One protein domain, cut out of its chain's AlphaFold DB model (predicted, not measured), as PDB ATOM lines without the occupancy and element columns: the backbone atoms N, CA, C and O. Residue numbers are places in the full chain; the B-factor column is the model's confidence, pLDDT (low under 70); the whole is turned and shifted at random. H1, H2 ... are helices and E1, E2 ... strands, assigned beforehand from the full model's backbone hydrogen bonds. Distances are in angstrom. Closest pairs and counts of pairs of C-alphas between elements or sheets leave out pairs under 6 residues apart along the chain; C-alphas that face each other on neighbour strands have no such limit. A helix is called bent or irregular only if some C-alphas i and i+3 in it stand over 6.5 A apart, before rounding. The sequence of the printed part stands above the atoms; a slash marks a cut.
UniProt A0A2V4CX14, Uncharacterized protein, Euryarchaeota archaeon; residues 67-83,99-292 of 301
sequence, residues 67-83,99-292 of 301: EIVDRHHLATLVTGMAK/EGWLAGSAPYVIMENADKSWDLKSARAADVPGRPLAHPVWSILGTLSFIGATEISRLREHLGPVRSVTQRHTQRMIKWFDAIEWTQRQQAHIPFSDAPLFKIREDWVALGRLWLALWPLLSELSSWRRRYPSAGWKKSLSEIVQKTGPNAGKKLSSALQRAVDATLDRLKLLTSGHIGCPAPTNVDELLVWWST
ATOM      1  N   GLU A  67      24.938 -48.093 -76.794       92.00
ATOM      2  CA  GLU A  67      26.075 -47.724 -75.950       92.00
ATOM      3  C   GLU A  67      25.692 -47.712 -74.471       92.00
ATOM      4  O   GLU A  67      26.404 -48.274 -73.641       92.00
ATOM      5  N   ILE A  68      24.529 -47.147 -74.139       91.44
ATOM      6  CA  ILE A  68      24.031 -47.106 -72.760       91.44
ATOM      7  C   ILE A  68      23.809 -48.530 -72.237       91.44
ATOM      8  O   ILE A  68      24.228 -48.856 -71.123       91.44
ATOM      9  N   VAL A  69      23.180 -49.388 -73.049       93.12
ATOM     10  CA  VAL A  69      22.917 -50.788 -72.683       93.12
ATOM     11  C   VAL A  69      24.222 -51.547 -72.477       93.12
ATOM     12  O   VAL A  69      24.400 -52.207 -71.453       93.12
ATOM     13  N   ASP A  70      25.150 -51.460 -73.426       94.56
ATOM     14  CA  ASP A  70      26.384 -52.231 -73.349       94.56
ATOM     15  C   ASP A  70      27.304 -51.745 -72.227       94.56
ATOM     16  O   ASP A  70      27.868 -52.562 -71.502       94.56
ATOM     17  N   ARG A  71      27.392 -50.430 -71.997       94.25
ATOM     18  CA  ARG A  71      28.169 -49.865 -70.887       94.25
ATOM     19  C   ARG A  71      27.621 -50.288 -69.524       94.25
ATOM     20  O   ARG A  71      28.406 -50.522 -68.607       94.25
ATOM     21  N   HIS A  72      26.304 -50.465 -69.388       93.88
ATOM     22  CA  HIS A  72      25.707 -51.052 -68.184       93.88
ATOM     23  C   HIS A  72      26.144 -52.516 -67.975       93.88
ATOM     24  O   HIS A  72      26.527 -52.909 -66.866       93.88
ATOM     25  N   HIS A  73      26.160 -53.321 -69.041       93.06
ATOM     26  CA  HIS A  73      26.682 -54.689 -68.978       93.06
ATOM     27  C   HIS A  73      28.184 -54.717 -68.666       93.06
ATOM     28  O   HIS A  73      28.613 -55.504 -67.822       93.06
ATOM     29  N   LEU A  74      28.977 -53.830 -69.273       93.75
ATOM     30  CA  LEU A  74      30.403 -53.684 -68.991       93.75
ATOM     31  C   LEU A  74      30.649 -53.311 -67.522       93.75
ATOM     32  O   LEU A  74      31.475 -53.938 -66.866       93.75
ATOM     33  N   ALA A  75      29.882 -52.371 -66.966       92.12
ATOM     34  CA  ALA A  75      29.970 -52.005 -65.551       92.12
ATOM     35  C   ALA A  75      29.649 -53.192 -64.627       92.12
ATOM     36  O   ALA A  75      30.287 -53.369 -63.586       92.12
ATOM     37  N   THR A  76      28.703 -54.047 -65.029       91.25
ATOM     38  CA  THR A  76      28.378 -55.284 -64.306       91.25
ATOM     39  C   THR A  76      29.541 -56.277 -64.337       91.25
ATOM     40  O   THR A  76      29.856 -56.870 -63.305       91.25
ATOM     41  N   LEU A  77      30.220 -56.427 -65.482       90.75
ATOM     42  CA  LEU A  77      31.421 -57.263 -65.604       90.75
ATOM     43  C   LEU A  77      32.554 -56.750 -64.706       90.75
ATOM     44  O   LEU A  77      33.111 -57.517 -63.924       90.75
ATOM     45  N   VAL A  78      32.834 -55.444 -64.750       88.50
ATOM     46  CA  VAL A  78      33.858 -54.786 -63.920       88.50
ATOM     47  C   VAL A  78      33.559 -54.967 -62.426       88.50
ATOM     48  O   VAL A  78      34.426 -55.383 -61.658       88.50
ATOM     49  N   THR A  79      32.311 -54.737 -62.015       85.00
ATOM     50  CA  THR A  79      31.880 -54.899 -60.617       85.00
ATOM     51  C   THR A  79      31.940 -56.360 -60.167       85.00
ATOM     52  O   THR A  79      32.345 -56.651 -59.041       85.00
ATOM     53  N   GLY A  80      31.537 -57.297 -61.030       81.75
ATOM     54  CA  GLY A  80      31.607 -58.732 -60.757       81.75
ATOM     55  C   GLY A  80      33.045 -59.215 -60.572       81.75
ATOM     56  O   GLY A  80      33.323 -59.974 -59.645       81.75
ATOM     57  N   MET A  81      33.964 -58.711 -61.395       77.81
ATOM     58  CA  MET A  81      35.394 -58.987 -61.294       77.81
ATOM     59  C   MET A  81      35.994 -58.435 -59.993       77.81
ATOM     60  O   MET A  81      36.721 -59.150 -59.309       77.81
ATOM     61  N   ALA A  82      35.632 -57.212 -59.587       65.19
ATOM     62  CA  ALA A  82      36.092 -56.616 -58.326       65.19
ATOM     63  C   ALA A  82      35.647 -57.406 -57.076       65.19
ATOM     64  O   ALA A  82      36.331 -57.397 -56.055       65.19
ATOM     65  N   LYS A  83      34.514 -58.121 -57.149       63.16
ATOM     66  CA  LYS A  83      34.000 -58.968 -56.057       63.16
ATOM     67  C   LYS A  83      34.725 -60.312 -55.920       63.16
ATOM     68  O   LYS A  83      34.504 -61.008 -54.927       63.16
ATOM     69  N   GLU A  99      43.266 -51.088 -62.916       74.50
ATOM     70  CA  GLU A  99      44.405 -50.248 -63.343       74.50
ATOM     71  C   GLU A  99      45.527 -51.148 -63.884       74.50
ATOM     72  O   GLU A  99      45.520 -52.349 -63.666       74.50
ATOM     73  N   GLY A 100      46.464 -50.627 -64.675       85.75
ATOM     74  CA  GLY A 100      47.565 -51.456 -65.201       85.75
ATOM     75  C   GLY A 100      47.154 -52.603 -66.145       85.75
ATOM     76  O   GLY A 100      47.987 -53.431 -66.505       85.75
ATOM     77  N   TRP A 101      45.891 -52.678 -66.584       90.56
ATOM     78  CA  TRP A 101      45.391 -53.780 -67.417       90.56
ATOM     79  C   TRP A 101      45.926 -53.799 -68.852       90.56
ATOM     80  O   TRP A 101      45.708 -54.782 -69.560       90.56
ATOM     81  N   LEU A 102      46.626 -52.744 -69.276       92.88
ATOM     82  CA  LEU A 102      47.407 -52.729 -70.514       92.88
ATOM     83  C   LEU A 102      48.782 -53.401 -70.357       92.88
ATOM     84  O   LEU A 102      49.516 -53.493 -71.337       92.88
ATOM     85  N   ALA A 103      49.134 -53.868 -69.151       88.38
ATOM     86  CA  ALA A 103      50.380 -54.580 -68.856       88.38
ATOM     87  C   ALA A 103      51.627 -53.839 -69.381       88.38
ATOM     88  O   ALA A 103      52.481 -54.413 -70.052       88.38
ATOM     89  N   GLY A 104      51.683 -52.525 -69.143       89.06
ATOM     90  CA  GLY A 104      52.815 -51.683 -69.544       89.06
ATOM     91  C   GLY A 104      52.953 -51.424 -71.051       89.06
ATOM     92  O   GLY A 104      53.915 -50.783 -71.450       89.06
ATOM     93  N   SER A 105      52.017 -51.875 -71.894       93.31
ATOM     94  CA  SER A 105      52.075 -51.664 -73.349       93.31
ATOM     95  C   SER A 105      51.142 -50.548 -73.805       93.31
ATOM     96  O   SER A 105      49.989 -50.489 -73.377       93.31
ATOM     97  N   ALA A 106      51.580 -49.704 -74.740       95.62
ATOM     98  CA  ALA A 106      50.662 -48.779 -75.394       95.62
ATOM     99  C   ALA A 106      49.573 -49.521 -76.213       95.62
ATOM    100  O   ALA A 106      49.843 -50.566 -76.820       95.62
ATOM    101  N   PRO A 107      48.350 -48.965 -76.330       97.56
ATOM    102  CA  PRO A 107      47.254 -49.553 -77.106       97.56
ATOM    103  C   PRO A 107      47.615 -49.944 -78.546       97.56
ATOM    104  O   PRO A 107      47.198 -51.001 -79.027       97.56
ATOM    105  N   TYR A 108      48.411 -49.122 -79.240       97.56
ATOM    106  CA  TYR A 108      48.813 -49.423 -80.615       97.56
ATOM    107  C   TYR A 108      49.681 -50.688 -80.723       97.56
ATOM    108  O   TYR A 108      49.552 -51.420 -81.704       97.56
ATOM    109  N   VAL A 109      50.518 -50.974 -79.717       97.12
ATOM    110  CA  VAL A 109      51.379 -52.169 -79.675       97.12
ATOM    111  C   VAL A 109      50.531 -53.424 -79.534       97.12
ATOM    112  O   VAL A 109      50.726 -54.397 -80.261       97.12
ATOM    113  N   ILE A 110      49.530 -53.389 -78.654       97.25
ATOM    114  CA  ILE A 110      48.582 -54.494 -78.458       97.25
ATOM    115  C   ILE A 110      47.849 -54.814 -79.772       97.25
ATOM    116  O   ILE A 110      47.671 -55.979 -80.129       97.25
ATOM    117  N   MET A 111      47.474 -53.781 -80.530       97.38
ATOM    118  CA  MET A 111      46.808 -53.928 -81.829       97.38
ATOM    119  C   MET A 111      47.752 -54.463 -82.915       97.38
ATOM    120  O   MET A 111      47.342 -55.300 -83.721       97.38
ATOM    121  N   GLU A 112      49.025 -54.054 -82.912       96.12
ATOM    122  CA  GLU A 112      50.062 -54.644 -83.771       96.12
ATOM    123  C   GLU A 112      50.281 -56.126 -83.474       96.12
ATOM    124  O   GLU A 112      50.380 -56.928 -84.403       96.12
ATOM    125  N   ASN A 113      50.325 -56.501 -82.196       95.62
ATOM    126  CA  ASN A 113      50.500 -57.889 -81.778       95.62
ATOM    127  C   ASN A 113      49.299 -58.746 -82.194       95.62
ATOM    128  O   ASN A 113      49.485 -59.818 -82.767       95.62
ATOM    129  N   ALA A 114      48.073 -58.245 -82.016       95.50
ATOM    130  CA  ALA A 114      46.865 -58.934 -82.465       95.50
ATOM    131  C   ALA A 114      46.860 -59.194 -83.981       95.50
ATOM    132  O   ALA A 114      46.492 -60.284 -84.415       95.50
ATOM    133  N   ASP A 115      47.288 -58.218 -84.785       93.94
ATOM    134  CA  ASP A 115      47.399 -58.380 -86.238       93.94
ATOM    135  C   ASP A 115      48.480 -59.398 -86.631       93.94
ATOM    136  O   ASP A 115      48.251 -60.204 -87.531       93.94
ATOM    137  N   LYS A 116      49.644 -59.380 -85.965       94.69
ATOM    138  CA  LYS A 116      50.743 -60.330 -86.224       94.69
ATOM    139  C   LYS A 116      50.355 -61.765 -85.871       94.69
ATOM    140  O   LYS A 116      50.737 -62.689 -86.582       94.69
ATOM    141  N   SER A 117      49.592 -61.948 -84.798       95.19
ATOM    142  CA  SER A 117      49.180 -63.268 -84.312       95.19
ATOM    143  C   SER A 117      47.934 -63.825 -85.003       95.19
ATOM    144  O   SER A 117      47.573 -64.976 -84.762       95.19
ATOM    145  N   TRP A 118      47.265 -63.051 -85.866       95.38
ATOM    146  CA  TRP A 118      46.059 -63.499 -86.565       95.38
ATOM    147  C   TRP A 118      46.355 -64.020 -87.976       95.38
ATOM    148  O   TRP A 118      46.377 -63.261 -88.948       95.38
ATOM    149  N   ASP A 119      46.496 -65.339 -88.127       95.06
ATOM    150  CA  ASP A 119      46.648 -65.940 -89.457       95.06
ATOM    151  C   ASP A 119      45.310 -66.037 -90.214       95.06
ATOM    152  O   ASP A 119      44.420 -66.829 -89.890       95.06
ATOM    153  N   LEU A 120      45.194 -65.262 -91.297       93.69
ATOM    154  CA  LEU A 120      44.024 -65.229 -92.176       93.69
ATOM    155  C   LEU A 120      43.693 -66.603 -92.780       93.69
ATOM    156  O   LEU A 120      42.512 -66.930 -92.934       93.69
ATOM    157  N   LYS A 121      44.709 -67.375 -93.189       94.88
ATOM    158  CA  LYS A 121      44.491 -68.644 -93.901       94.88
ATOM    159  C   LYS A 121      43.891 -69.681 -92.960       94.88
ATOM    160  O   LYS A 121      42.846 -70.251 -93.279       94.88
ATOM    161  N   SER A 122      44.489 -69.855 -91.787       95.38
ATOM    162  CA  SER A 122      44.012 -70.797 -90.778       95.38
ATOM    163  C   SER A 122      42.666 -70.368 -90.190       95.38
ATOM    164  O   SER A 122      41.776 -71.205 -90.047       95.38
ATOM    165  N   ALA A 123      42.443 -69.063 -89.980       95.31
ATOM    166  CA  ALA A 123      41.145 -68.541 -89.551       95.31
ATOM    167  C   ALA A 123      40.021 -68.909 -90.541       95.31
ATOM    168  O   ALA A 123      38.977 -69.434 -90.151       95.31
ATOM    169  N   ARG A 124      40.247 -68.709 -91.849       93.88
ATOM    170  CA  ARG A 124      39.276 -69.097 -92.884       93.88
ATOM    171  C   ARG A 124      39.062 -70.608 -92.949       93.88
ATOM    172  O   ARG A 124      37.925 -71.035 -93.121       93.88
ATOM    173  N   ALA A 125      40.119 -71.406 -92.794       94.94
ATOM    174  CA  ALA A 125      40.016 -72.866 -92.765       94.94
ATOM    175  C   ALA A 125      39.182 -73.370 -91.569       94.94
ATOM    176  O   ALA A 125      38.445 -74.343 -91.695       94.94
ATOM    177  N   ALA A 126      39.228 -72.662 -90.437       93.94
ATOM    178  CA  ALA A 126      38.377 -72.903 -89.272       93.94
ATOM    179  C   ALA A 126      36.975 -72.251 -89.377       93.94
ATOM    180  O   ALA A 126      36.211 -72.240 -88.403       93.94
ATOM    181  N   ASP A 127      36.617 -71.715 -90.554       93.56
ATOM    182  CA  ASP A 127      35.348 -71.039 -90.871       93.56
ATOM    183  C   ASP A 127      35.140 -69.729 -90.056       93.56
ATOM    184  O   ASP A 127      34.083 -69.100 -90.096       93.56
ATOM    185  N   VAL A 128      36.113 -69.279 -89.253       95.06
ATOM    186  CA  VAL A 128      35.989 -68.081 -88.396       95.06
ATOM    187  C   VAL A 128      36.324 -66.788 -89.167       95.06
ATOM    188  O   VAL A 128      36.845 -66.850 -90.286       95.06
ATOM    189  N   PRO A 129      36.011 -65.587 -88.634       94.25
ATOM    190  CA  PRO A 129      36.302 -64.338 -89.329       94.25
ATOM    191  C   PRO A 129      37.780 -64.202 -89.708       94.25
ATOM    192  O   PRO A 129      38.671 -64.470 -88.916       94.25
ATOM    193  N   GLY A 130      38.064 -63.711 -90.913       92.81
ATOM    194  CA  GLY A 130      39.443 -63.584 -91.396       92.81
ATOM    195  C   GLY A 130      40.270 -62.465 -90.746       92.81
ATOM    196  O   GLY A 130      41.391 -62.229 -91.177       92.81
ATOM    197  N   ARG A 131      39.724 -61.722 -89.779       90.62
ATOM    198  CA  ARG A 131      40.407 -60.592 -89.132       90.62
ATOM    199  C   ARG A 131      40.058 -60.521 -87.646       90.62
ATOM    200  O   ARG A 131      38.904 -60.801 -87.309       90.62
ATOM    201  N   PRO A 132      40.981 -60.035 -86.799       93.56
ATOM    202  CA  PRO A 132      40.777 -60.003 -85.353       93.56
ATOM    203  C   PRO A 132      39.729 -58.965 -84.911       93.56
ATOM    204  O   PRO A 132      39.079 -59.134 -83.891       93.56
ATOM    205  N   LEU A 133      39.463 -57.923 -85.709       94.94
ATOM    206  CA  LEU A 133      38.484 -56.869 -85.376       94.94
ATOM    207  C   LEU A 133      37.021 -57.216 -85.710       94.94
ATOM    208  O   LEU A 133      36.157 -56.338 -85.720       94.94
ATOM    209  N   ALA A 134      36.710 -58.468 -86.043       94.31
ATOM    210  CA  ALA A 134      35.335 -58.870 -86.330       94.31
ATOM    211  C   ALA A 134      34.491 -58.975 -85.047       94.31
ATOM    212  O   ALA A 134      34.996 -59.408 -84.015       94.31
ATOM    213  N   HIS A 135      33.191 -58.657 -85.138       94.38
ATOM    214  CA  HIS A 135      32.248 -58.670 -84.004       94.38
ATOM    215  C   HIS A 135      32.381 -59.877 -83.061       94.38
ATOM    216  O   HIS A 135      32.579 -59.687 -81.862       94.38
ATOM    217  N   PRO A 136      32.344 -61.121 -83.566       95.56
ATOM    218  CA  PRO A 136      32.455 -62.299 -82.713       95.56
ATOM    219  C   PRO A 136      33.768 -62.389 -81.944       95.56
ATOM    220  O   PRO A 136      33.788 -62.918 -80.838       95.56
ATOM    221  N   VAL A 137      34.857 -61.887 -82.529       96.75
ATOM    222  CA  VAL A 137      36.196 -61.996 -81.955       96.75
ATOM    223  C   VAL A 137      36.290 -61.100 -80.728       96.75
ATOM    224  O   VAL A 137      36.515 -61.592 -79.622       96.75
ATOM    225  N   TRP A 138      36.035 -59.801 -80.904       96.00
ATOM    226  CA  TRP A 138      36.153 -58.850 -79.808       96.00
ATOM    227  C   TRP A 138      35.050 -58.993 -78.763       96.00
ATOM    228  O   TRP A 138      35.303 -58.763 -77.584       96.00
ATOM    229  N   SER A 139      33.845 -59.418 -79.152       97.06
ATOM    230  CA  SER A 139      32.757 -59.647 -78.200       97.06
ATOM    231  C   SER A 139      33.104 -60.773 -77.219       97.06
ATOM    232  O   SER A 139      33.013 -60.603 -75.998       97.06
ATOM    233  N   ILE A 140      33.554 -61.915 -77.748       98.00
ATOM    234  CA  ILE A 140      33.853 -63.110 -76.956       98.00
ATOM    235  C   ILE A 140      35.131 -62.905 -76.144       98.00
ATOM    236  O   ILE A 140      35.100 -63.063 -74.924       98.00
ATOM    237  N   LEU A 141      36.236 -62.519 -76.795       96.88
ATOM    238  CA  LEU A 141      37.522 -62.331 -76.116       96.88
ATOM    239  C   LEU A 141      37.450 -61.182 -75.104       96.88
ATOM    240  O   LEU A 141      37.930 -61.303 -73.980       96.88
ATOM    241  N   GLY A 142      36.763 -60.099 -75.475       96.12
ATOM    242  CA  GLY A 142      36.504 -58.979 -74.587       96.12
ATOM    243  C   GLY A 142      35.738 -59.389 -73.339       96.12
ATOM    244  O   GLY A 142      36.151 -59.051 -72.238       96.12
ATOM    245  N   THR A 143      34.679 -60.189 -73.469       96.38
ATOM    246  CA  THR A 143      33.935 -60.681 -72.295       96.38
ATOM    247  C   THR A 143      34.788 -61.592 -71.419       96.38
ATOM    248  O   THR A 143      34.814 -61.411 -70.203       96.38
ATOM    249  N   LEU A 144      35.528 -62.528 -72.025       95.62
ATOM    250  CA  LEU A 144      36.428 -63.433 -71.301       95.62
ATOM    251  C   LEU A 144      37.516 -62.687 -70.515       95.62
ATOM    252  O   LEU A 144      37.966 -63.191 -69.494       95.62
ATOM    253  N   SER A 145      37.904 -61.481 -70.938       94.38
ATOM    254  CA  SER A 145      38.899 -60.653 -70.238       94.38
ATOM    255  C   SER A 145      38.438 -60.074 -68.887       94.38
ATOM    256  O   SER A 145      39.267 -59.568 -68.120       94.38
ATOM    257  N   PHE A 146      37.140 -60.171 -68.576       91.75
ATOM    258  CA  PHE A 146      36.542 -59.709 -67.315       91.75
ATOM    259  C   PHE A 146      35.988 -60.837 -66.436       91.75
ATOM    260  O   PHE A 146      35.548 -60.572 -65.317       91.75
ATOM    261  N   ILE A 147      35.975 -62.084 -66.912       90.62
ATOM    262  CA  ILE A 147      35.392 -63.211 -66.175       90.62
ATOM    263  C   ILE A 147      36.405 -64.337 -65.979       90.62
ATOM    264  O   ILE A 147      37.403 -64.452 -66.685       90.62
ATOM    265  N   GLY A 148      36.147 -65.172 -64.972       87.69
ATOM    266  CA  GLY A 148      36.938 -66.375 -64.731       87.69
ATOM    267  C   GLY A 148      36.691 -67.459 -65.780       87.69
ATOM    268  O   GLY A 148      35.975 -67.258 -66.762       87.69
ATOM    269  N   ALA A 149      37.259 -68.641 -65.538       90.25
ATOM    270  CA  ALA A 149      36.975 -69.814 -66.354       90.25
ATOM    271  C   ALA A 149      35.461 -70.081 -66.401       90.25
ATOM    272  O   ALA A 149      34.795 -70.094 -65.364       90.25
ATOM    273  N   THR A 150      34.913 -70.254 -67.602       91.62
ATOM    274  CA  THR A 150      33.464 -70.335 -67.812       91.62
ATOM    275  C   THR A 150      33.090 -71.353 -68.880       91.62
ATOM    276  O   THR A 150      33.833 -71.593 -69.830       91.62
ATOM    277  N   GLU A 151      31.887 -71.906 -68.763       92.81
ATOM    278  CA  GLU A 151      31.238 -72.652 -69.837       92.81
ATOM    279  C   GLU A 151      30.712 -71.701 -70.921       92.81
ATOM    280  O   GLU A 151      30.448 -70.518 -70.676       92.81
ATOM    281  N   ILE A 152      30.486 -72.239 -72.123       93.06
ATOM    282  CA  ILE A 152      29.997 -71.476 -73.280       93.06
ATOM    283  C   ILE A 152      28.608 -70.872 -73.028       93.06
ATOM    284  O   ILE A 152      28.353 -69.742 -73.440       93.06
ATOM    285  N   SER A 153      27.706 -71.598 -72.362       91.69
ATOM    286  CA  SER A 153      26.353 -71.106 -72.066       91.69
ATOM    287  C   SER A 153      26.404 -69.861 -71.181       91.69
ATOM    288  O   SER A 153      25.855 -68.824 -71.548       91.69
ATOM    289  N   ARG A 154      27.180 -69.928 -70.094       92.06
ATOM    290  CA  ARG A 154      27.375 -68.822 -69.153       92.06
ATOM    291  C   ARG A 154      28.149 -67.650 -69.761       92.06
ATOM    292  O   ARG A 154      27.809 -66.496 -69.526       92.06
ATOM    293  N   LEU A 155      29.135 -67.916 -70.623       94.94
ATOM    294  CA  LEU A 155      29.801 -66.864 -71.400       94.94
ATOM    295  C   LEU A 155      28.793 -66.051 -72.220       94.94
ATOM    296  O   LEU A 155      28.873 -64.826 -72.264       94.94
ATOM    297  N   ARG A 156      27.825 -66.722 -72.855       94.56
ATOM    298  CA  ARG A 156      26.811 -66.057 -73.681       94.56
ATOM    299  C   ARG A 156      25.860 -65.179 -72.880       94.56
ATOM    300  O   ARG A 156      25.434 -64.154 -73.404       94.56
ATOM    301  N   GLU A 157      25.569 -65.536 -71.635       92.75
ATOM    302  CA  GLU A 157      24.794 -64.691 -70.717       92.75
ATOM    303  C   GLU A 157      25.525 -63.370 -70.423       92.75
ATOM    304  O   GLU A 157      24.899 -62.316 -70.334       92.75
ATOM    305  N   HIS A 158      26.861 -63.400 -70.368       94.19
ATOM    306  CA  HIS A 158      27.705 -62.226 -70.127       94.19
ATOM    307  C   HIS A 158      27.954 -61.336 -71.360       94.19
ATOM    308  O   HIS A 158      28.399 -60.195 -71.203       94.19
ATOM    309  N   LEU A 159      27.662 -61.806 -72.580       93.62
ATOM    310  CA  LEU A 159      27.796 -60.980 -73.791       93.62
ATOM    311  C   LEU A 159      26.799 -59.809 -73.796       93.62
ATOM    312  O   LEU A 159      27.073 -58.764 -74.383       93.62
ATOM    313  N   GLY A 160      25.646 -59.975 -73.143       90.06
ATOM    314  CA  GLY A 160      24.542 -59.025 -73.229       90.06
ATOM    315  C   GLY A 160      23.891 -58.992 -74.624       90.06
ATOM    316  O   GLY A 160      24.305 -59.710 -75.540       90.06
ATOM    317  N   PRO A 161      22.843 -58.174 -74.813       88.69
ATOM    318  CA  PRO A 161      22.067 -58.144 -76.053       88.69
ATOM    319  C   PRO A 161      22.821 -57.478 -77.213       88.69
ATOM    320  O   PRO A 161      22.665 -57.893 -78.361       88.69
ATOM    321  N   VAL A 162      23.665 -56.484 -76.918       90.50
ATOM    322  CA  VAL A 162      24.374 -55.674 -77.921       90.50
ATOM    323  C   VAL A 162      25.517 -56.446 -78.573       90.50
ATOM    324  O   VAL A 162      25.650 -56.433 -79.793       90.50
ATOM    325  N   ARG A 163      26.308 -57.171 -77.777       92.56
ATOM    326  CA  ARG A 163      27.465 -57.944 -78.254       92.56
ATOM    327  C   ARG A 163      27.119 -59.417 -78.485       92.56
ATOM    328  O   ARG A 163      28.004 -60.267 -78.548       92.56
ATOM    329  N   SER A 164      25.832 -59.756 -78.556       92.19
ATOM    330  CA  SER A 164      25.370 -61.143 -78.564       92.19
ATOM    331  C   SER A 164      25.911 -61.941 -79.757       92.19
ATOM    332  O   SER A 164      25.893 -61.506 -80.906       92.19
ATOM    333  N   VAL A 165      26.378 -63.163 -79.489       93.19
ATOM    334  CA  VAL A 165      26.844 -64.107 -80.513       93.19
ATOM    335  C   VAL A 165      26.028 -65.397 -80.422       93.19
ATOM    336  O   VAL A 165      25.680 -65.883 -79.337       93.19
ATOM    337  N   THR A 166      25.688 -65.973 -81.578       91.12
ATOM    338  CA  THR A 166      24.949 -67.242 -81.631       91.12
ATOM    339  C   THR A 166      25.749 -68.361 -80.964       91.12
ATOM    340  O   THR A 166      26.981 -68.346 -80.953       91.12
ATOM    341  N   GLN A 167      25.064 -69.366 -80.413       91.75
ATOM    342  CA  GLN A 167      25.728 -70.477 -79.723       91.75
ATOM    343  C   GLN A 167      26.717 -71.214 -80.630       91.75
ATOM    344  O   GLN A 167      27.878 -71.376 -80.261       91.75
ATOM    345  N   ARG A 168      26.287 -71.571 -81.849       91.75
ATOM    346  CA  ARG A 168      27.136 -72.232 -82.851       91.75
ATOM    347  C   ARG A 168      28.394 -71.419 -83.149       91.75
ATOM    348  O   ARG A 168      29.483 -71.977 -83.238       91.75
ATOM    349  N   HIS A 169      28.253 -70.104 -83.320       93.31
ATOM    350  CA  HIS A 169      29.394 -69.264 -83.652       93.31
ATOM    351  C   HIS A 169      30.314 -69.042 -82.442       93.31
ATOM    352  O   HIS A 169      31.528 -69.080 -82.596       93.31
ATOM    353  N   THR A 170      29.755 -68.949 -81.232       96.56
ATOM    354  CA  THR A 170      30.532 -68.905 -79.982       96.56
ATOM    355  C   THR A 170      31.375 -70.169 -79.811       96.56
ATOM    356  O   THR A 170      32.571 -70.074 -79.572       96.56
ATOM    357  N   GLN A 171      30.788 -71.353 -80.016       95.44
ATOM    358  CA  GLN A 171      31.506 -72.633 -79.953       95.44
ATOM    359  C   GLN A 171      32.664 -72.697 -80.949       95.44
ATOM    360  O   GLN A 171      33.768 -73.104 -80.592       95.44
ATOM    361  N   ARG A 172      32.426 -72.267 -82.192       96.19
ATOM    362  CA  ARG A 172      33.458 -72.242 -83.233       96.19
ATOM    363  C   ARG A 172      34.589 -71.272 -82.898       96.19
ATOM    364  O   ARG A 172      35.748 -71.639 -83.051       96.19
ATOM    365  N   MET A 173      34.258 -70.083 -82.399       97.62
ATOM    366  CA  MET A 173      35.245 -69.094 -81.966       97.62
ATOM    367  C   MET A 173      36.077 -69.583 -80.780       97.62
ATOM    368  O   MET A 173      37.293 -69.484 -80.830       97.62
ATOM    369  N   ILE A 174      35.454 -70.161 -79.751       96.81
ATOM    370  CA  ILE A 174      36.168 -70.697 -78.581       96.81
ATOM    371  C   ILE A 174      37.103 -71.841 -78.976       96.81
ATOM    372  O   ILE A 174      38.259 -71.849 -78.568       96.81
ATOM    373  N   LYS A 175      36.644 -72.766 -79.829       95.88
ATOM    374  CA  LYS A 175      37.501 -73.832 -80.367       95.88
ATOM    375  C   LYS A 175      38.698 -73.262 -81.135       95.88
ATOM    376  O   LYS A 175      39.796 -73.795 -81.035       95.88
ATOM    377  N   TRP A 176      38.480 -72.200 -81.908       97.19
ATOM    378  CA  TRP A 176      39.550 -71.525 -82.633       97.19
ATOM    379  C   TRP A 176      40.540 -70.837 -81.690       97.19
ATOM    380  O   TRP A 176      41.737 -71.046 -81.832       97.19
ATOM    381  N   PHE A 177      40.056 -70.082 -80.701       97.56
ATOM    382  CA  PHE A 177      40.901 -69.436 -79.696       97.56
ATOM    383  C   PHE A 177      41.739 -70.424 -78.893       97.56
ATOM    384  O   PHE A 177      42.880 -70.116 -78.574       97.56
ATOM    385  N   ASP A 178      41.205 -71.604 -78.591       95.94
ATOM    386  CA  ASP A 178      41.961 -72.681 -77.950       95.94
ATOM    387  C   ASP A 178      43.077 -73.194 -78.876       95.94
ATOM    388  O   ASP A 178      44.220 -73.330 -78.450       95.94
ATOM    389  N   ALA A 179      42.783 -73.372 -80.171       95.81
ATOM    390  CA  ALA A 179      43.753 -73.832 -81.167       95.81
ATOM    391  C   ALA A 179      44.899 -72.838 -81.438       95.81
ATOM    392  O   ALA A 179      46.002 -73.270 -81.754       95.81
ATOM    393  N   ILE A 180      44.645 -71.529 -81.321       95.75
ATOM    394  CA  ILE A 180      45.675 -70.478 -81.444       95.75
ATOM    395  C   ILE A 180      46.210 -69.993 -80.092       95.75
ATOM    396  O   ILE A 180      46.873 -68.963 -80.030       95.75
ATOM    397  N   GLU A 181      45.897 -70.705 -79.008       95.94
ATOM    398  CA  GLU A 181      46.366 -70.411 -77.650       95.94
ATOM    399  C   GLU A 181      45.967 -69.033 -77.093       95.94
ATOM    400  O   GLU A 181      46.608 -68.493 -76.195       95.94
ATOM    401  N   TRP A 182      44.868 -68.453 -77.567       96.94
ATOM    402  CA  TRP A 182      44.296 -67.230 -76.989       96.94
ATOM    403  C   TRP A 182      43.461 -67.517 -75.742       96.94
ATOM    404  O   TRP A 182      43.337 -66.692 -74.831       96.94
ATOM    405  N   THR A 183      42.904 -68.723 -75.677       96.50
ATOM    406  CA  THR A 183      42.243 -69.266 -74.493       96.50
ATOM    407  C   THR A 183      42.951 -70.526 -74.013       96.50
ATOM    408  O   THR A 183      43.819 -71.081 -74.684       96.50
ATOM    409  N   GLN A 184      42.585 -70.964 -72.818       93.94
ATOM    410  CA  GLN A 184      42.968 -72.249 -72.256       93.94
ATOM    411  C   GLN A 184      41.716 -72.996 -71.808       93.94
ATOM    412  O   GLN A 184      40.848 -72.437 -71.121       93.94
ATOM    413  N   ARG A 185      41.633 -74.266 -72.198       91.94
ATOM    414  CA  ARG A 185      40.634 -75.203 -71.695       91.94
ATOM    415  C   ARG A 185      41.027 -75.714 -70.308       91.94
ATOM    416  O   ARG A 185      42.155 -76.144 -70.091       91.94
ATOM    417  N   GLN A 186      40.076 -75.714 -69.382       86.69
ATOM    418  CA  GLN A 186      40.205 -76.287 -68.044       86.69
ATOM    419  C   GLN A 186      39.177 -77.408 -67.866       86.69
ATOM    420  O   GLN A 186      38.048 -77.318 -68.358       86.69
ATOM    421  N   GLN A 187      39.573 -78.481 -67.179       76.00
ATOM    422  CA  GLN A 187      38.641 -79.536 -66.787       76.00
ATOM    423  C   GLN A 187      37.814 -79.058 -65.591       76.00
ATOM    424  O   GLN A 187      38.356 -78.508 -64.632       76.00
ATOM    425  N   ALA A 188      36.499 -79.254 -65.650       68.75
ATOM    426  CA  ALA A 188      35.645 -79.031 -64.498       68.75
ATOM    427  C   ALA A 188      35.857 -80.188 -63.507       68.75
ATOM    428  O   ALA A 188      35.506 -81.325 -63.794       68.75
ATOM    429  N   HIS A 189      36.420 -79.914 -62.329       64.00
ATOM    430  CA  HIS A 189      36.494 -80.892 -61.232       64.00
ATOM    431  C   HIS A 189      35.197 -80.919 -60.400       64.00
ATOM    432  O   HIS A 189      35.228 -81.125 -59.189       64.00
ATOM    433  N   ILE A 190      34.052 -80.648 -61.034       62.47
ATOM    434  CA  ILE A 190      32.747 -80.613 -60.373       62.47
ATOM    435  C   ILE A 190      32.020 -81.917 -60.713       62.47
ATOM    436  O   ILE A 190      31.889 -82.228 -61.899       62.47
ATOM    437  N   PRO A 191      31.520 -82.674 -59.720       55.28
ATOM    438  CA  PRO A 191      30.699 -83.848 -59.983       55.28
ATOM    439  C   PRO A 191      29.528 -83.488 -60.911       55.28
ATOM    440  O   PRO A 191      28.816 -82.519 -60.653       55.28
ATOM    441  N   PHE A 192      29.326 -84.278 -61.969       61.00
ATOM    442  CA  PHE A 192      28.203 -84.174 -62.915       61.00
ATOM    443  C   PHE A 192      28.206 -82.978 -63.892       61.00
ATOM    444  O   PHE A 192      27.221 -82.809 -64.610       61.00
ATOM    445  N   SER A 193      29.284 -82.182 -63.982       62.34
ATOM    446  CA  SER A 193      29.488 -81.260 -65.118       62.34
ATOM    447  C   SER A 193      30.659 -81.720 -65.983       62.34
ATOM    448  O   SER A 193      31.820 -81.528 -65.630       62.34
ATOM    449  N   ASP A 194      30.343 -82.284 -67.150       67.06
ATOM    450  CA  ASP A 194      31.331 -82.651 -68.178       67.06
ATOM    451  C   ASP A 194      31.641 -81.487 -69.139       67.06
ATOM    452  O   ASP A 194      32.393 -81.634 -70.111       67.06
ATOM    453  N   ALA A 195      31.039 -80.312 -68.917       80.00
ATOM    454  CA  ALA A 195      31.218 -79.177 -69.805       80.00
ATOM    455  C   ALA A 195      32.628 -78.579 -69.635       80.00
ATOM    456  O   ALA A 195      33.038 -78.237 -68.524       80.00
ATOM    457  N   PRO A 196      33.399 -78.411 -70.725       86.19
ATOM    458  CA  PRO A 196      34.710 -77.792 -70.633       86.19
ATOM    459  C   PRO A 196      34.600 -76.314 -70.257       86.19
ATOM    460  O   PRO A 196      33.791 -75.572 -70.825       86.19
ATOM    461  N   LEU A 197      35.467 -75.889 -69.340       92.06
ATOM    462  CA  LEU A 197      35.620 -74.492 -68.960       92.06
ATOM    463  C   LEU A 197      36.692 -73.840 -69.831       92.06
ATOM    464  O   LEU A 197      37.704 -74.460 -70.153       92.06
ATOM    465  N   PHE A 198      36.489 -72.576 -70.187       94.12
ATOM    466  CA  PHE A 198      37.442 -71.794 -70.967       94.12
ATOM    467  C   PHE A 198      37.787 -70.507 -70.233       94.12
ATOM    468  O   PHE A 198      36.903 -69.812 -69.729       94.12
ATOM    469  N   LYS A 199      39.079 -70.184 -70.197       94.50
ATOM    470  CA  LYS A 199      39.611 -68.934 -69.651       94.50
ATOM    471  C   LYS A 199      40.490 -68.272 -70.707       94.50
ATOM    472  O   LYS A 199      41.192 -68.965 -71.439       94.50
ATOM    473  N   ILE A 200      40.476 -66.947 -70.784       95.38
ATOM    474  CA  ILE A 200      41.463 -66.209 -71.581       95.38
ATOM    475  C   ILE A 200      42.875 -66.438 -71.017       95.38
ATOM    476  O   ILE A 200      43.043 -66.584 -69.799       95.38
ATOM    477  N   ARG A 201      43.888 -66.518 -71.883       94.94
ATOM    478  CA  ARG A 201      45.285 -66.517 -71.423       94.94
ATOM    479  C   ARG A 201      45.731 -65.097 -71.084       94.94
ATOM    480  O   ARG A 201      45.188 -64.134 -71.616       94.94
ATOM    481  N   GLU A 202      46.697 -64.986 -70.181       90.38
ATOM    482  CA  GLU A 202      47.145 -63.712 -69.610       90.38
ATOM    483  C   GLU A 202      47.609 -62.716 -70.680       90.38
ATOM    484  O   GLU A 202      47.129 -61.583 -70.695       90.38
ATOM    485  N   ASP A 203      48.381 -63.192 -71.661       92.31
ATOM    486  CA  ASP A 203      48.900 -62.408 -72.793       92.31
ATOM    487  C   ASP A 203      47.808 -61.693 -73.613       92.31
ATOM    488  O   ASP A 203      48.062 -60.683 -74.267       92.31
ATOM    489  N   TRP A 204      46.570 -62.197 -73.570       95.62
ATOM    490  CA  TRP A 204      45.449 -61.696 -74.372       95.62
ATOM    491  C   TRP A 204      44.415 -60.911 -73.562       95.62
ATOM    492  O   TRP A 204      43.485 -60.341 -74.142       95.62
ATOM    493  N   VAL A 205      44.567 -60.832 -72.233       94.50
ATOM    494  CA  VAL A 205      43.648 -60.078 -71.361       94.50
ATOM    495  C   VAL A 205      43.605 -58.607 -71.768       94.50
ATOM    496  O   VAL A 205      42.514 -58.060 -71.950       94.50
ATOM    497  N   ALA A 206      44.773 -57.988 -71.969       95.38
ATOM    498  CA  ALA A 206      44.884 -56.583 -72.354       95.38
ATOM    499  C   ALA A 206      44.164 -56.298 -73.683       95.38
ATOM    500  O   ALA A 206      43.410 -55.331 -73.782       95.38
ATOM    501  N   LEU A 207      44.310 -57.188 -74.673       97.00
ATOM    502  CA  LEU A 207      43.632 -57.078 -75.967       97.00
ATOM    503  C   LEU A 207      42.106 -57.120 -75.828       97.00
ATOM    504  O   LEU A 207      41.408 -56.280 -76.395       97.00
ATOM    505  N   GLY A 208      41.582 -58.082 -75.062       96.38
ATOM    506  CA  GLY A 208      40.141 -58.204 -74.840       96.38
ATOM    507  C   GLY A 208      39.548 -56.944 -74.200       96.38
ATOM    508  O   GLY A 208      38.536 -56.421 -74.677       96.38
ATOM    509  N   ARG A 209      40.207 -56.416 -73.164       95.81
ATOM    510  CA  ARG A 209      39.775 -55.188 -72.478       95.81
ATOM    511  C   ARG A 209      39.873 -53.971 -73.384       95.81
ATOM    512  O   ARG A 209      38.922 -53.193 -73.451       95.81
ATOM    513  N   LEU A 210      40.970 -53.860 -74.136       97.44
ATOM    514  CA  LEU A 210      41.186 -52.780 -75.090       97.44
ATOM    515  C   LEU A 210      40.076 -52.737 -76.138       97.44
ATOM    516  O   LEU A 210      39.538 -51.671 -76.426       97.44
ATOM    517  N   TRP A 211      39.672 -53.885 -76.682       97.38
ATOM    518  CA  TRP A 211      38.575 -53.914 -77.642       97.38
ATOM    519  C   TRP A 211      37.222 -53.542 -77.043       97.38
ATOM    520  O   TRP A 211      36.436 -52.899 -77.733       97.38
ATOM    521  N   LEU A 212      36.928 -53.899 -75.786       96.00
ATOM    522  CA  LEU A 212      35.693 -53.427 -75.151       96.00
ATOM    523  C   LEU A 212      35.735 -51.933 -74.837       96.00
ATOM    524  O   LEU A 212      34.691 -51.291 -74.941       96.00
ATOM    525  N   ALA A 213      36.904 -51.375 -74.512       96.25
ATOM    526  CA  ALA A 213      37.085 -49.931 -74.376       96.25
ATOM    527  C   ALA A 213      36.861 -49.215 -75.719       96.25
ATOM    528  O   ALA A 213      36.120 -48.239 -75.787       96.25
ATOM    529  N   LEU A 214      37.438 -49.752 -76.797       97.19
ATOM    530  CA  LEU A 214      37.409 -49.173 -78.141       97.19
ATOM    531  C   LEU A 214      36.200 -49.574 -78.984       97.19
ATOM    532  O   LEU A 214      36.143 -49.178 -80.147       97.19
ATOM    533  N   TRP A 215      35.254 -50.357 -78.455       95.94
ATOM    534  CA  TRP A 215      34.129 -50.886 -79.234       95.94
ATOM    535  C   TRP A 215      33.443 -49.836 -80.128       95.94
ATOM    536  O   TRP A 215      33.301 -50.115 -81.326       95.94
ATOM    537  N   PRO A 216      33.120 -48.621 -79.635       96.19
ATOM    538  CA  PRO A 216      32.505 -47.582 -80.460       96.19
ATOM    539  C   PRO A 216      33.334 -47.181 -81.694       96.19
ATOM    540  O   PRO A 216      32.777 -46.768 -82.707       96.19
ATOM    541  N   LEU A 217      34.662 -47.330 -81.636       97.19
ATOM    542  CA  LEU A 217      35.606 -47.001 -82.708       97.19
ATOM    543  C   LEU A 217      36.050 -48.214 -83.540       97.19
ATOM    544  O   LEU A 217      36.726 -48.037 -84.556       97.19
ATOM    545  N   LEU A 218      35.679 -49.451 -83.178       95.50
ATOM    546  CA  LEU A 218      36.159 -50.652 -83.877       95.50
ATOM    547  C   LEU A 218      35.745 -50.697 -85.354       95.50
ATOM    548  O   LEU A 218      36.488 -51.243 -86.173       95.50
ATOM    549  N   SER A 219      34.597 -50.116 -85.727       93.38
ATOM    550  CA  SER A 219      34.195 -50.009 -87.137       93.38
ATOM    551  C   SER A 219      35.159 -49.131 -87.934       93.38
ATOM    552  O   SER A 219      35.575 -49.519 -89.030       93.38
ATOM    553  N   GLU A 220      35.566 -47.994 -87.370       96.19
ATOM    554  CA  GLU A 220      36.514 -47.073 -87.994       96.19
ATOM    555  C   GLU A 220      37.925 -47.651 -88.019       96.19
ATOM    556  O   GLU A 220      38.571 -47.613 -89.064       96.19
ATOM    557  N   LEU A 221      38.368 -48.299 -86.938       97.31
ATOM    558  CA  LEU A 221      39.647 -49.019 -86.896       97.31
ATOM    559  C   LEU A 221      39.682 -50.147 -87.939       97.31
ATOM    560  O   LEU A 221      40.651 -50.287 -88.686       97.31
ATOM    561  N   SER A 222      38.597 -50.921 -88.062       95.50
ATOM    562  CA  SER A 222      38.469 -51.972 -89.079       95.50
ATOM    563  C   SER A 222      38.487 -51.398 -90.499       95.50
ATOM    564  O   SER A 222      39.102 -51.981 -91.395       95.50
ATOM    565  N   SER A 223      37.823 -50.260 -90.714       95.19
ATOM    566  CA  SER A 223      37.769 -49.556 -91.998       95.19
ATOM    567  C   SER A 223      39.133 -48.985 -92.384       95.19
ATOM    568  O   SER A 223      39.602 -49.210 -93.502       95.19
ATOM    569  N   TRP A 224      39.807 -48.320 -91.445       96.31
ATOM    570  CA  TRP A 224      41.160 -47.798 -91.602       96.31
ATOM    571  C   TRP A 224      42.136 -48.925 -91.944       96.31
ATOM    572  O   TRP A 224      42.820 -48.860 -92.963       96.31
ATOM    573  N   ARG A 225      42.103 -50.037 -91.200       94.94
ATOM    574  CA  ARG A 225      43.001 -51.171 -91.445       94.94
ATOM    575  C   ARG A 225      42.779 -51.851 -92.797       94.94
ATOM    576  O   ARG A 225      43.705 -52.416 -93.370       94.94
ATOM    577  N   ARG A 226      41.553 -51.835 -93.335       93.81
ATOM    578  CA  ARG A 226      41.276 -52.310 -94.707       93.81
ATOM    579  C   ARG A 226      41.914 -51.416 -95.762       93.81
ATOM    580  O   ARG A 226      42.396 -51.952 -96.753       93.81
ATOM    581  N   ARG A 227      41.905 -50.097 -95.553       94.50
ATOM    582  CA  ARG A 227      42.503 -49.120 -96.474       94.50
ATOM    583  C   ARG A 227      44.029 -49.116 -96.392       94.50
ATOM    584  O   ARG A 227      44.680 -48.958 -97.418       94.50
ATOM    585  N   TYR A 228      44.581 -49.342 -95.201       94.19
ATOM    586  CA  TYR A 228      46.017 -49.272 -94.924       94.19
ATOM    587  C   TYR A 228      46.541 -50.580 -94.289       94.19
ATOM    588  O   TYR A 228      46.917 -50.604 -93.114       94.19
ATOM    589  N   PRO A 229      46.574 -51.698 -95.043       92.06
ATOM    590  CA  PRO A 229      46.921 -53.022 -94.512       92.06
ATOM    591  C   PRO A 229      48.390 -53.177 -94.090       92.06
ATOM    592  O   PRO A 229      48.700 -54.094 -93.338       92.06
ATOM    593  N   SER A 230      49.283 -52.297 -94.548       91.75
ATOM    594  CA  SER A 230      50.716 -52.330 -94.208       91.75
ATOM    595  C   SER A 230      51.147 -51.186 -93.286       91.75
ATOM    596  O   SER A 230      52.303 -51.136 -92.881       91.75
ATOM    597  N   ALA A 231      50.247 -50.253 -92.958       94.19
ATOM    598  CA  ALA A 231      50.566 -49.145 -92.060       94.19
ATOM    599  C   ALA A 231      50.660 -49.625 -90.601       94.19
ATOM    600  O   ALA A 231      49.946 -50.549 -90.204       94.19
ATOM    601  N   GLY A 232      51.525 -48.991 -89.806       94.38
ATOM    602  CA  GLY A 232      51.625 -49.242 -88.363       94.38
ATOM    603  C   GLY A 232      50.451 -48.632 -87.592       94.38
ATOM    604  O   GLY A 232      49.909 -47.596 -87.990       94.38
ATOM    605  N   TRP A 233      50.065 -49.240 -86.468       96.88
ATOM    606  CA  TRP A 233      48.880 -48.809 -85.713       96.88
ATOM    607  C   TRP A 233      49.092 -47.490 -84.967       96.88
ATOM    608  O   TRP A 233      48.119 -46.787 -84.686       96.88
ATOM    609  N   LYS A 234      50.345 -47.096 -84.700       96.50
ATOM    610  CA  LYS A 234      50.688 -45.907 -83.901       96.50
ATOM    611  C   LYS A 234      49.990 -44.617 -84.352       96.50
ATOM    612  O   LYS A 234      49.530 -43.853 -83.513       96.50
ATOM    613  N   LYS A 235      49.857 -44.397 -85.666       94.75
ATOM    614  CA  LYS A 235      49.207 -43.203 -86.254       94.75
ATOM    615  C   LYS A 235      47.752 -43.427 -86.682       94.75
ATOM    616  O   LYS A 235      47.106 -42.514 -87.186       94.75
ATOM    617  N   SER A 236      47.217 -44.634 -86.496       96.31
ATOM    618  CA  SER A 236      45.884 -44.986 -86.997       96.31
ATOM    619  C   SER A 236      44.784 -44.112 -86.397       96.31
ATOM    620  O   SER A 236      43.957 -43.569 -87.129       96.31
ATOM    621  N   LEU A 237      44.801 -43.912 -85.077       96.50
ATOM    622  CA  LEU A 237      43.759 -43.151 -84.405       96.50
ATOM    623  C   LEU A 237      43.800 -41.669 -84.789       96.50
ATOM    624  O   LEU A 237      42.744 -41.090 -85.022       96.50
ATOM    625  N   SER A 238      44.992 -41.078 -84.952       95.44
ATOM    626  CA  SER A 238      45.141 -39.676 -85.374       95.44
ATOM    627  C   SER A 238      44.642 -39.435 -86.801       95.44
ATOM    628  O   SER A 238      44.083 -38.376 -87.090       95.44
ATOM    629  N   GLU A 239      44.790 -40.420 -87.691       95.12
ATOM    630  CA  GLU A 239      44.216 -40.376 -89.037       95.12
ATOM    631  C   GLU A 239      42.692 -40.553 -89.026       95.12
ATOM    632  O   GLU A 239      41.986 -39.840 -89.744       95.12
ATOM    633  N   ILE A 240      42.167 -41.461 -88.193       95.69
ATOM    634  CA  ILE A 240      40.721 -41.687 -88.041       95.69
ATOM    635  C   ILE A 240      40.029 -40.423 -87.530       95.69
ATOM    636  O   ILE A 240      39.038 -39.994 -88.121       95.69
ATOM    637  N   VAL A 241      40.575 -39.784 -86.490       94.19
ATOM    638  CA  VAL A 241      40.026 -38.537 -85.928       94.19
ATOM    639  C   VAL A 241      40.476 -37.285 -86.692       94.19
ATOM    640  O   VAL A 241      40.356 -36.173 -86.185       94.19
ATOM    641  N   GLN A 242      40.966 -37.446 -87.927       91.25
ATOM    642  CA  GLN A 242      41.215 -36.351 -88.873       91.25
ATOM    643  C   GLN A 242      42.175 -35.274 -88.335       91.25
ATOM    644  O   GLN A 242      42.120 -34.111 -88.736       91.25
ATOM    645  N   LYS A 243      43.090 -35.660 -87.441       85.56
ATOM    646  CA  LYS A 243      44.186 -34.806 -86.959       85.56
ATOM    647  C   LYS A 243      45.403 -34.910 -87.876       85.56
ATOM    648  O   LYS A 243      46.127 -33.936 -88.046       85.56
ATOM    649  N   THR A 244      45.594 -36.063 -88.515       78.44
ATOM    650  CA  THR A 244      46.656 -36.308 -89.500       78.44
ATOM    651  C   THR A 244      46.107 -36.955 -90.774       78.44
ATOM    652  O   THR A 244      44.955 -37.385 -90.830       78.44
ATOM    653  N   GLY A 245      46.945 -37.054 -91.809       82.81
ATOM    654  CA  GLY A 245      46.607 -37.744 -93.056       82.81
ATOM    655  C   GLY A 245      45.761 -36.909 -94.032       82.81
ATOM    656  O   GLY A 245      45.639 -35.695 -93.870       82.81
ATOM    657  N   PRO A 246      45.153 -37.540 -95.056       78.44
ATOM    658  CA  PRO A 246      44.495 -36.839 -96.170       78.44
ATOM    659  C   PRO A 246      43.286 -35.972 -95.785       78.44
ATOM    660  O   PRO A 246      42.822 -35.156 -96.578       78.44
ATOM    661  N   ASN A 247      42.742 -36.177 -94.585       81.12
ATOM    662  CA  ASN A 247      41.584 -35.454 -94.064       81.12
ATOM    663  C   ASN A 247      41.943 -34.522 -92.897       81.12
ATOM    664  O   ASN A 247      41.033 -34.073 -92.208       81.12
ATOM    665  N   ALA A 248      43.230 -34.242 -92.662       85.69
ATOM    666  CA  ALA A 248      43.676 -33.417 -91.543       85.69
ATOM    667  C   ALA A 248      42.940 -32.063 -91.480       85.69
ATOM    668  O   ALA A 248      42.814 -31.366 -92.487       85.69
ATOM    669  N   GLY A 249      42.441 -31.704 -90.294       85.00
ATOM    670  CA  GLY A 249      41.745 -30.438 -90.035       85.00
ATOM    671  C   GLY A 249      40.265 -30.416 -90.433       85.00
ATOM    672  O   GLY A 249      39.587 -29.416 -90.196       85.00
ATOM    673  N   LYS A 250      39.729 -31.501 -91.006       88.88
ATOM    674  CA  LYS A 250      38.292 -31.615 -91.280       88.88
ATOM    675  C   LYS A 250      37.507 -31.872 -89.990       88.88
ATOM    676  O   LYS A 250      37.981 -32.507 -89.049       88.88
ATOM    677  N   LYS A 251      36.274 -31.359 -89.950       88.88
ATOM    678  CA  LYS A 251      35.352 -31.575 -88.831       88.88
ATOM    679  C   LYS A 251      34.898 -33.037 -88.803       88.88
ATOM    680  O   LYS A 251      34.450 -33.566 -89.821       88.88
ATOM    681  N   LEU A 252      34.938 -33.650 -87.620       91.25
ATOM    682  CA  LEU A 252      34.418 -34.998 -87.411       91.25
ATOM    683  C   LEU A 252      32.926 -35.070 -87.743       91.25
ATOM    684  O   LEU A 252      32.149 -34.157 -87.447       91.25
ATOM    685  N   SER A 253      32.514 -36.186 -88.343       93.06
ATOM    686  CA  SER A 253      31.092 -36.479 -88.500       93.06
ATOM    687  C   SER A 253      30.445 -36.634 -87.121       93.06
ATOM    688  O   SER A 253      31.094 -37.052 -86.161       93.06
ATOM    689  N   SER A 254      29.147 -36.341 -87.010       93.94
ATOM    690  CA  SER A 254      28.426 -36.488 -85.737       93.94
ATOM    691  C   SER A 254      28.466 -37.922 -85.201       93.94
ATOM    692  O   SER A 254      28.516 -38.127 -83.993       93.94
ATOM    693  N   ALA A 255      28.481 -38.918 -86.091       92.31
ATOM    694  CA  ALA A 255      28.621 -40.320 -85.717       92.31
ATOM    695  C   ALA A 255      30.004 -40.628 -85.126       92.31
ATOM    696  O   ALA A 255      30.080 -41.285 -84.091       92.31
ATOM    697  N   LEU A 256      31.076 -40.121 -85.742       95.19
ATOM    698  CA  LEU A 256      32.436 -40.334 -85.253       95.19
ATOM    699  C   LEU A 256      32.694 -39.589 -83.942       95.19
ATOM    700  O   LEU A 256      33.294 -40.157 -83.037       95.19
ATOM    701  N   GLN A 257      32.184 -38.363 -83.800       95.88
ATOM    702  CA  GLN A 257      32.268 -37.639 -82.531       95.88
ATOM    703  C   GLN A 257      31.606 -38.436 -81.399       95.88
ATOM    704  O   GLN A 257      32.241 -38.676 -80.380       95.88
ATOM    705  N   ARG A 258      30.385 -38.953 -81.614       95.25
ATOM    706  CA  ARG A 258      29.714 -39.811 -80.621       95.25
ATOM    707  C   ARG A 258      30.512 -41.069 -80.280       95.25
ATOM    708  O   ARG A 258      30.512 -41.484 -79.129       95.25
ATOM    709  N   ALA A 259      31.181 -41.683 -81.257       96.69
ATOM    710  CA  ALA A 259      32.018 -42.857 -81.017       96.69
ATOM    711  C   ALA A 259      33.254 -42.529 -80.161       96.69
ATOM    712  O   ALA A 259      33.631 -43.315 -79.291       96.69
ATOM    713  N   VAL A 260      33.868 -41.363 -80.376       97.62
ATOM    714  CA  VAL A 260      34.951 -40.865 -79.520       97.62
ATOM    715  C   VAL A 260      34.438 -40.627 -78.102       97.62
ATOM    716  O   VAL A 260      35.017 -41.167 -77.165       97.62
ATOM    717  N   ASP A 261      33.337 -39.889 -77.947       97.00
ATOM    718  CA  ASP A 261      32.771 -39.562 -76.633       97.00
ATOM    719  C   ASP A 261      32.402 -40.842 -75.860       97.00
ATOM    720  O   ASP A 261      32.763 -41.008 -74.697       97.00
ATOM    721  N   ALA A 262      31.785 -41.814 -76.542       96.94
ATOM    722  CA  ALA A 262      31.488 -43.129 -75.981       96.94
ATOM    723  C   ALA A 262      32.756 -43.896 -75.567       96.94
ATOM    724  O   ALA A 262      32.770 -44.559 -74.534       96.94
ATOM    725  N   THR A 263      33.843 -43.797 -76.336       97.81
ATOM    726  CA  THR A 263      35.127 -44.423 -75.974       97.81
ATOM    727  C   THR A 263      35.719 -43.788 -74.713       97.81
ATOM    728  O   THR A 263      36.184 -44.507 -73.831       97.81
ATOM    729  N   LEU A 264      35.658 -42.458 -74.587       97.56
ATOM    730  CA  LEU A 264      36.102 -41.737 -73.389       97.56
ATOM    731  C   LEU A 264      35.277 -42.144 -72.156       97.56
ATOM    732  O   LEU A 264      35.846 -42.459 -71.112       97.56
ATOM    733  N   ASP A 265      33.950 -42.248 -72.287       95.88
ATOM    734  CA  ASP A 265      33.072 -42.742 -71.216       95.88
ATOM    735  C   ASP A 265      33.431 -44.171 -70.773       95.88
ATOM    736  O   ASP A 265      33.370 -44.507 -69.586       95.88
ATOM    737  N   ARG A 266      33.805 -45.036 -71.721       95.62
ATOM    738  CA  ARG A 266      34.209 -46.419 -71.430       95.62
ATOM    739  C   ARG A 266      35.570 -46.470 -70.748       95.62
ATOM    740  O   ARG A 266      35.728 -47.233 -69.801       95.62
ATOM    741  N   LEU A 267      36.524 -45.634 -71.157       95.25
ATOM    742  CA  LEU A 267      37.811 -45.494 -70.469       95.25
ATOM    743  C   LEU A 267      37.660 -44.859 -69.084       95.25
ATOM    744  O   LEU A 267      38.391 -45.215 -68.171       95.25
ATOM    745  N   LYS A 268      36.664 -44.003 -68.857       93.12
ATOM    746  CA  LYS A 268      36.336 -43.535 -67.503       93.12
ATOM    747  C   LYS A 268      35.878 -44.682 -66.593       93.12
ATOM    748  O   LYS A 268      36.202 -44.686 -65.410       93.12
ATOM    749  N   LEU A 269      35.149 -45.658 -67.138       90.81
ATOM    750  CA  LEU A 269      34.724 -46.861 -66.416       90.81
ATOM    751  C   LEU A 269      35.871 -47.869 -66.218       90.81
ATOM    752  O   LEU A 269      35.949 -48.507 -65.171       90.81
ATOM    753  N   LEU A 270      36.728 -48.039 -67.228       91.06
ATOM    754  CA  LEU A 270      37.809 -49.030 -67.253       91.06
ATOM    755  C   LEU A 270      39.166 -48.498 -66.776       91.06
ATOM    756  O   LEU A 270      40.087 -49.293 -66.639       91.06
ATOM    757  N   THR A 271      39.281 -47.197 -66.511       92.00
ATOM    758  CA  THR A 271      40.527 -46.421 -66.365       92.00
ATOM    759  C   THR A 271      41.367 -46.339 -67.647       92.00
ATOM    760  O   THR A 271      41.005 -46.870 -68.698       92.00
ATOM    761  N   SER A 272      42.511 -45.653 -67.559       92.00
ATOM    762  CA  SER A 272      43.510 -45.592 -68.632       92.00
ATOM    763  C   SER A 272      44.144 -46.951 -68.936       92.00
ATOM    764  O   SER A 272      44.697 -47.134 -70.015       92.00
ATOM    765  N   GLY A 273      44.103 -47.897 -67.995       91.19
ATOM    766  CA  GLY A 273      44.829 -49.160 -68.101       91.19
ATOM    767  C   GLY A 273      46.323 -49.077 -67.818       91.19
ATOM    768  O   GLY A 273      46.989 -50.109 -67.873       91.19
ATOM    769  N   HIS A 274      46.836 -47.909 -67.435       90.81
ATOM    770  CA  HIS A 274      48.181 -47.733 -66.895       90.81
ATOM    771  C   HIS A 274      48.105 -47.355 -65.414       90.81
ATOM    772  O   HIS A 274      47.162 -46.691 -64.978       90.81
ATOM    773  N   ILE A 275      49.079 -47.803 -64.625       86.88
ATOM    774  CA  ILE A 275      49.139 -47.495 -63.193       86.88
ATOM    775  C   ILE A 275      49.457 -46.003 -63.029       86.88
ATOM    776  O   ILE A 275      50.367 -45.486 -63.672       86.88
ATOM    777  N   GLY A 276      48.685 -45.298 -62.199       83.38
ATOM    778  CA  GLY A 276      48.917 -43.881 -61.893       83.38
ATOM    779  C   GLY A 276      48.606 -42.890 -63.024       83.38
ATOM    780  O   GLY A 276      48.789 -41.689 -62.835       83.38
ATOM    781  N   CYS A 277      48.114 -43.342 -64.184       87.19
ATOM    782  CA  CYS A 277      47.740 -42.453 -65.285       87.19
ATOM    783  C   CYS A 277      46.222 -42.198 -65.307       87.19
ATOM    784  O   CYS A 277      45.447 -43.163 -65.321       87.19
ATOM    785  N   PRO A 278      45.764 -40.935 -65.387       90.56
ATOM    786  CA  PRO A 278      44.344 -40.638 -65.536       90.56
ATOM    787  C   PRO A 278      43.801 -41.151 -66.877       90.56
ATOM    788  O   PRO A 278      44.518 -41.210 -67.876       90.56
ATOM    789  N   ALA A 279      42.519 -41.524 -66.902       93.25
ATOM    790  CA  ALA A 279      41.829 -41.840 -68.151       93.25
ATOM    791  C   ALA A 279      41.723 -40.579 -69.032       93.25
ATOM    792  O   ALA A 279      41.490 -39.495 -68.490       93.25
ATOM    793  N   PRO A 280      41.853 -40.701 -70.365       96.44
ATOM    794  CA  PRO A 280      41.718 -39.556 -71.256       96.44
ATOM    795  C   PRO A 280      40.304 -38.968 -71.178       96.44
ATOM    796  O   PRO A 280      39.312 -39.697 -71.109       96.44
ATOM    797  N   THR A 281      40.219 -37.643 -71.219       96.50
ATOM    798  CA  THR A 281      38.970 -36.870 -71.102       96.50
ATOM    799  C   THR A 281      38.582 -36.156 -72.393       96.50
ATOM    800  O   THR A 281      37.461 -35.665 -72.521       96.50
ATOM    801  N   ASN A 282      39.491 -36.103 -73.367       96.19
ATOM    802  CA  ASN A 282      39.287 -35.449 -74.653       96.19
ATOM    803  C   ASN A 282      40.051 -36.171 -75.778       96.19
ATOM    804  O   ASN A 282      40.823 -37.099 -75.539       96.19
ATOM    805  N   VAL A 283      39.814 -35.745 -77.025       95.62
ATOM    806  CA  VAL A 283      40.429 -36.338 -78.228       95.62
ATOM    807  C   VAL A 283      41.954 -36.305 -78.167       95.62
ATOM    808  O   VAL A 283      42.590 -37.287 -78.535       95.62
ATOM    809  N   ASP A 284      42.548 -35.193 -77.739       95.00
ATOM    810  CA  ASP A 284      44.002 -35.036 -77.775       95.00
ATOM    811  C   ASP A 284      44.672 -35.944 -76.729       95.00
ATOM    812  O   ASP A 284      45.623 -36.656 -77.051       95.00
ATOM    813  N   GLU A 285      44.102 -36.041 -75.525       96.75
ATOM    814  CA  GLU A 285      44.518 -37.015 -74.505       96.75
ATOM    815  C   GLU A 285      44.329 -38.464 -74.969       96.75
ATOM    816  O   GLU A 285      45.192 -39.304 -74.721       96.75
ATOM    817  N   LEU A 286      43.243 -38.770 -75.689       97.44
ATOM    818  CA  LEU A 286      43.013 -40.102 -76.255       97.44
ATOM    819  C   LEU A 286      44.097 -40.480 -77.275       97.44
ATOM    820  O   LEU A 286      44.527 -41.632 -77.325       97.44
ATOM    821  N   LEU A 287      44.564 -39.522 -78.080       96.88
ATOM    822  CA  LEU A 287      45.657 -39.738 -79.032       96.88
ATOM    823  C   LEU A 287      46.999 -39.963 -78.336       96.88
ATOM    824  O   LEU A 287      47.775 -40.821 -78.771       96.88
ATOM    825  N   VAL A 288      47.266 -39.228 -77.256       95.56
ATOM    826  CA  VAL A 288      48.457 -39.441 -76.423       95.56
ATOM    827  C   VAL A 288      48.407 -40.827 -75.787       95.56
ATOM    828  O   VAL A 288      49.362 -41.584 -75.953       95.56
ATOM    829  N   TRP A 289      47.280 -41.191 -75.166       96.19
ATOM    830  CA  TRP A 289      47.045 -42.513 -74.578       96.19
ATOM    831  C   TRP A 289      47.232 -43.640 -75.598       96.19
ATOM    832  O   TRP A 289      47.848 -44.653 -75.296       96.19
ATOM    833  N   TRP A 290      46.754 -43.456 -76.830       97.50
ATOM    834  CA  TRP A 290      46.877 -44.460 -77.885       97.50
ATOM    835  C   TRP A 290      48.321 -44.725 -78.323       97.50
ATOM    836  O   TRP A 290      48.642 -45.859 -78.679       97.50
ATOM    837  N   SER A 291      49.161 -43.686 -78.378       94.81
ATOM    838  CA  SER A 291      50.425 -43.702 -79.134       94.81
ATOM    839  C   SER A 291      51.698 -43.589 -78.290       94.81
ATOM    840  O   SER A 291      52.794 -43.810 -78.819       94.81
ATOM    841  N   THR A 292      51.567 -43.249 -77.011       90.88
ATOM    842  CA  THR A 292      52.691 -43.063 -76.086       90.88
ATOM    843  C   THR A 292      52.871 -44.314 -75.235       90.88
ATOM    844  O   THR A 292      51.912 -44.782 -74.630       90.88
TER     845      THR A 292
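Overview. This is residues 67 to 83 and 99 to 292 of the 301 residues of an uncharacterized protein of Euryarchaeota archaeon (UniProt A0A2V4CX14). A mass of mostly crossed helices is built round H4 and H7, which cross in the middle, with H5, H6 and the two-stranded hairpin E1 and E2 toward one end and H8, H9, H10 and H11 toward the other. H1 runs beside H10 and reaches H5, H2 joins H7 to H9 and H11, and the unnamed links around Pro 191 and Gly 249 make the two ends of the longest axis. The printed part has 211 residues, with eleven named helices and two named strands in the order H1 to H6, E1, E2, H7 to H11; the sheet E1 - E2 is antiparallel and the class is mostly helix. The whole is compact, with a radius of gyration of the C-alphas of 17.3 A, yet elongated in outline, spanning 61 by 40 by 30 A.

Along the chain. Find C-alpha 67 at (26.075, -47.724, -75.950); from there H1, residues 67 to 82, runs 22.1 A from first to last C-alpha. Past the cut come H2, residues 107 to 117, 15.6 A, and H3, residues 120 to 125. H4, residues 135 to 144, is 14.2 A long, and H5 takes residues 152 to 159. H6, residues 167 to 179, runs 18.4 A. Then look for E1, residues 183 to 186, and E2, residues 197 to 200. H7, residues 202 to 213, begins at C-alpha 202, (47.145, -63.712, -69.610), and runs 17.7 A. H8, residues 215 to 227, runs 19.2 A, and H9 takes residues 233 to 240. H7, H8 and H9 are irregular: C-alphas 203 and 206 are 7.1 A apart, 216 and 219 are 7.3 A apart, and 234 and 237 are 7.5 A apart. H10, residues 254 to 270, is the longest helix at 24.2 A, and H11, residues 283 to 291, ends at C-alpha 291, (50.425, -43.702, -79.134).

Arrangement. Start at H1, which touches H10 at a shallow tilt of 14 degrees, the same way; their closest C-alphas, Arg 71 and Arg 266, are 7.0 A apart. With residues 73 to 77 alone H1 only just touches H5, with 3 pairs of C-alphas within 8 A, the closest being Leu 77 and His 158 at 7.7 A. H2 touches H7 at C-alphas Ile 110 and Leu 207, 6.1 A, and H9 at Tyr 108 and Trp 233, 5.1 A; H2 and H11 touch only at their ends, closest at C-alphas Pro 107 and Trp 290, 5.2 A. H3 touches no helix. H4 and H7 touch at a steep tilt of 61 degrees, with C-alphas Gly 142 and Gly 208 at 3.7 A. H6 touches H4 with its residues 169 to 173 alone, closest at C-alphas Val 137 and Met 173, 7.2 A. In the hairpin E1 and E2, look for N 184 and O 199 at 2.8 A and N 199 and O 184 at 3.0 A. H8 touches H10 with its residues 215 to 217 alone, closest at C-alphas Pro 216 and Ala 259, 4.8 A. H9 and H11 touch at a shallow tilt of 20 degrees, opposite ways, closest at C-alphas Lys 234 and Ser 291, 5.3 A. Every O i to N i+4 pair is within hydrogen-bond range in H1 to H6, H10 and H11; in H7 it is 6 of 8, in H8 7 of 9 and in H9 2 of 4.

Size, cuts and confidence. The two C-alphas farthest apart, Pro 191 and Gly 249, are 62.3 A apart. Residues 84 to 98 are not printed, and C-alphas 83 and 99 stand 15.4 A apart across the cut. The links H9 to H10 and H10 to H11 are long. Mean pLDDT of the printed part is 92.0; residues 82 to 83 and 188 to 194 are under 70.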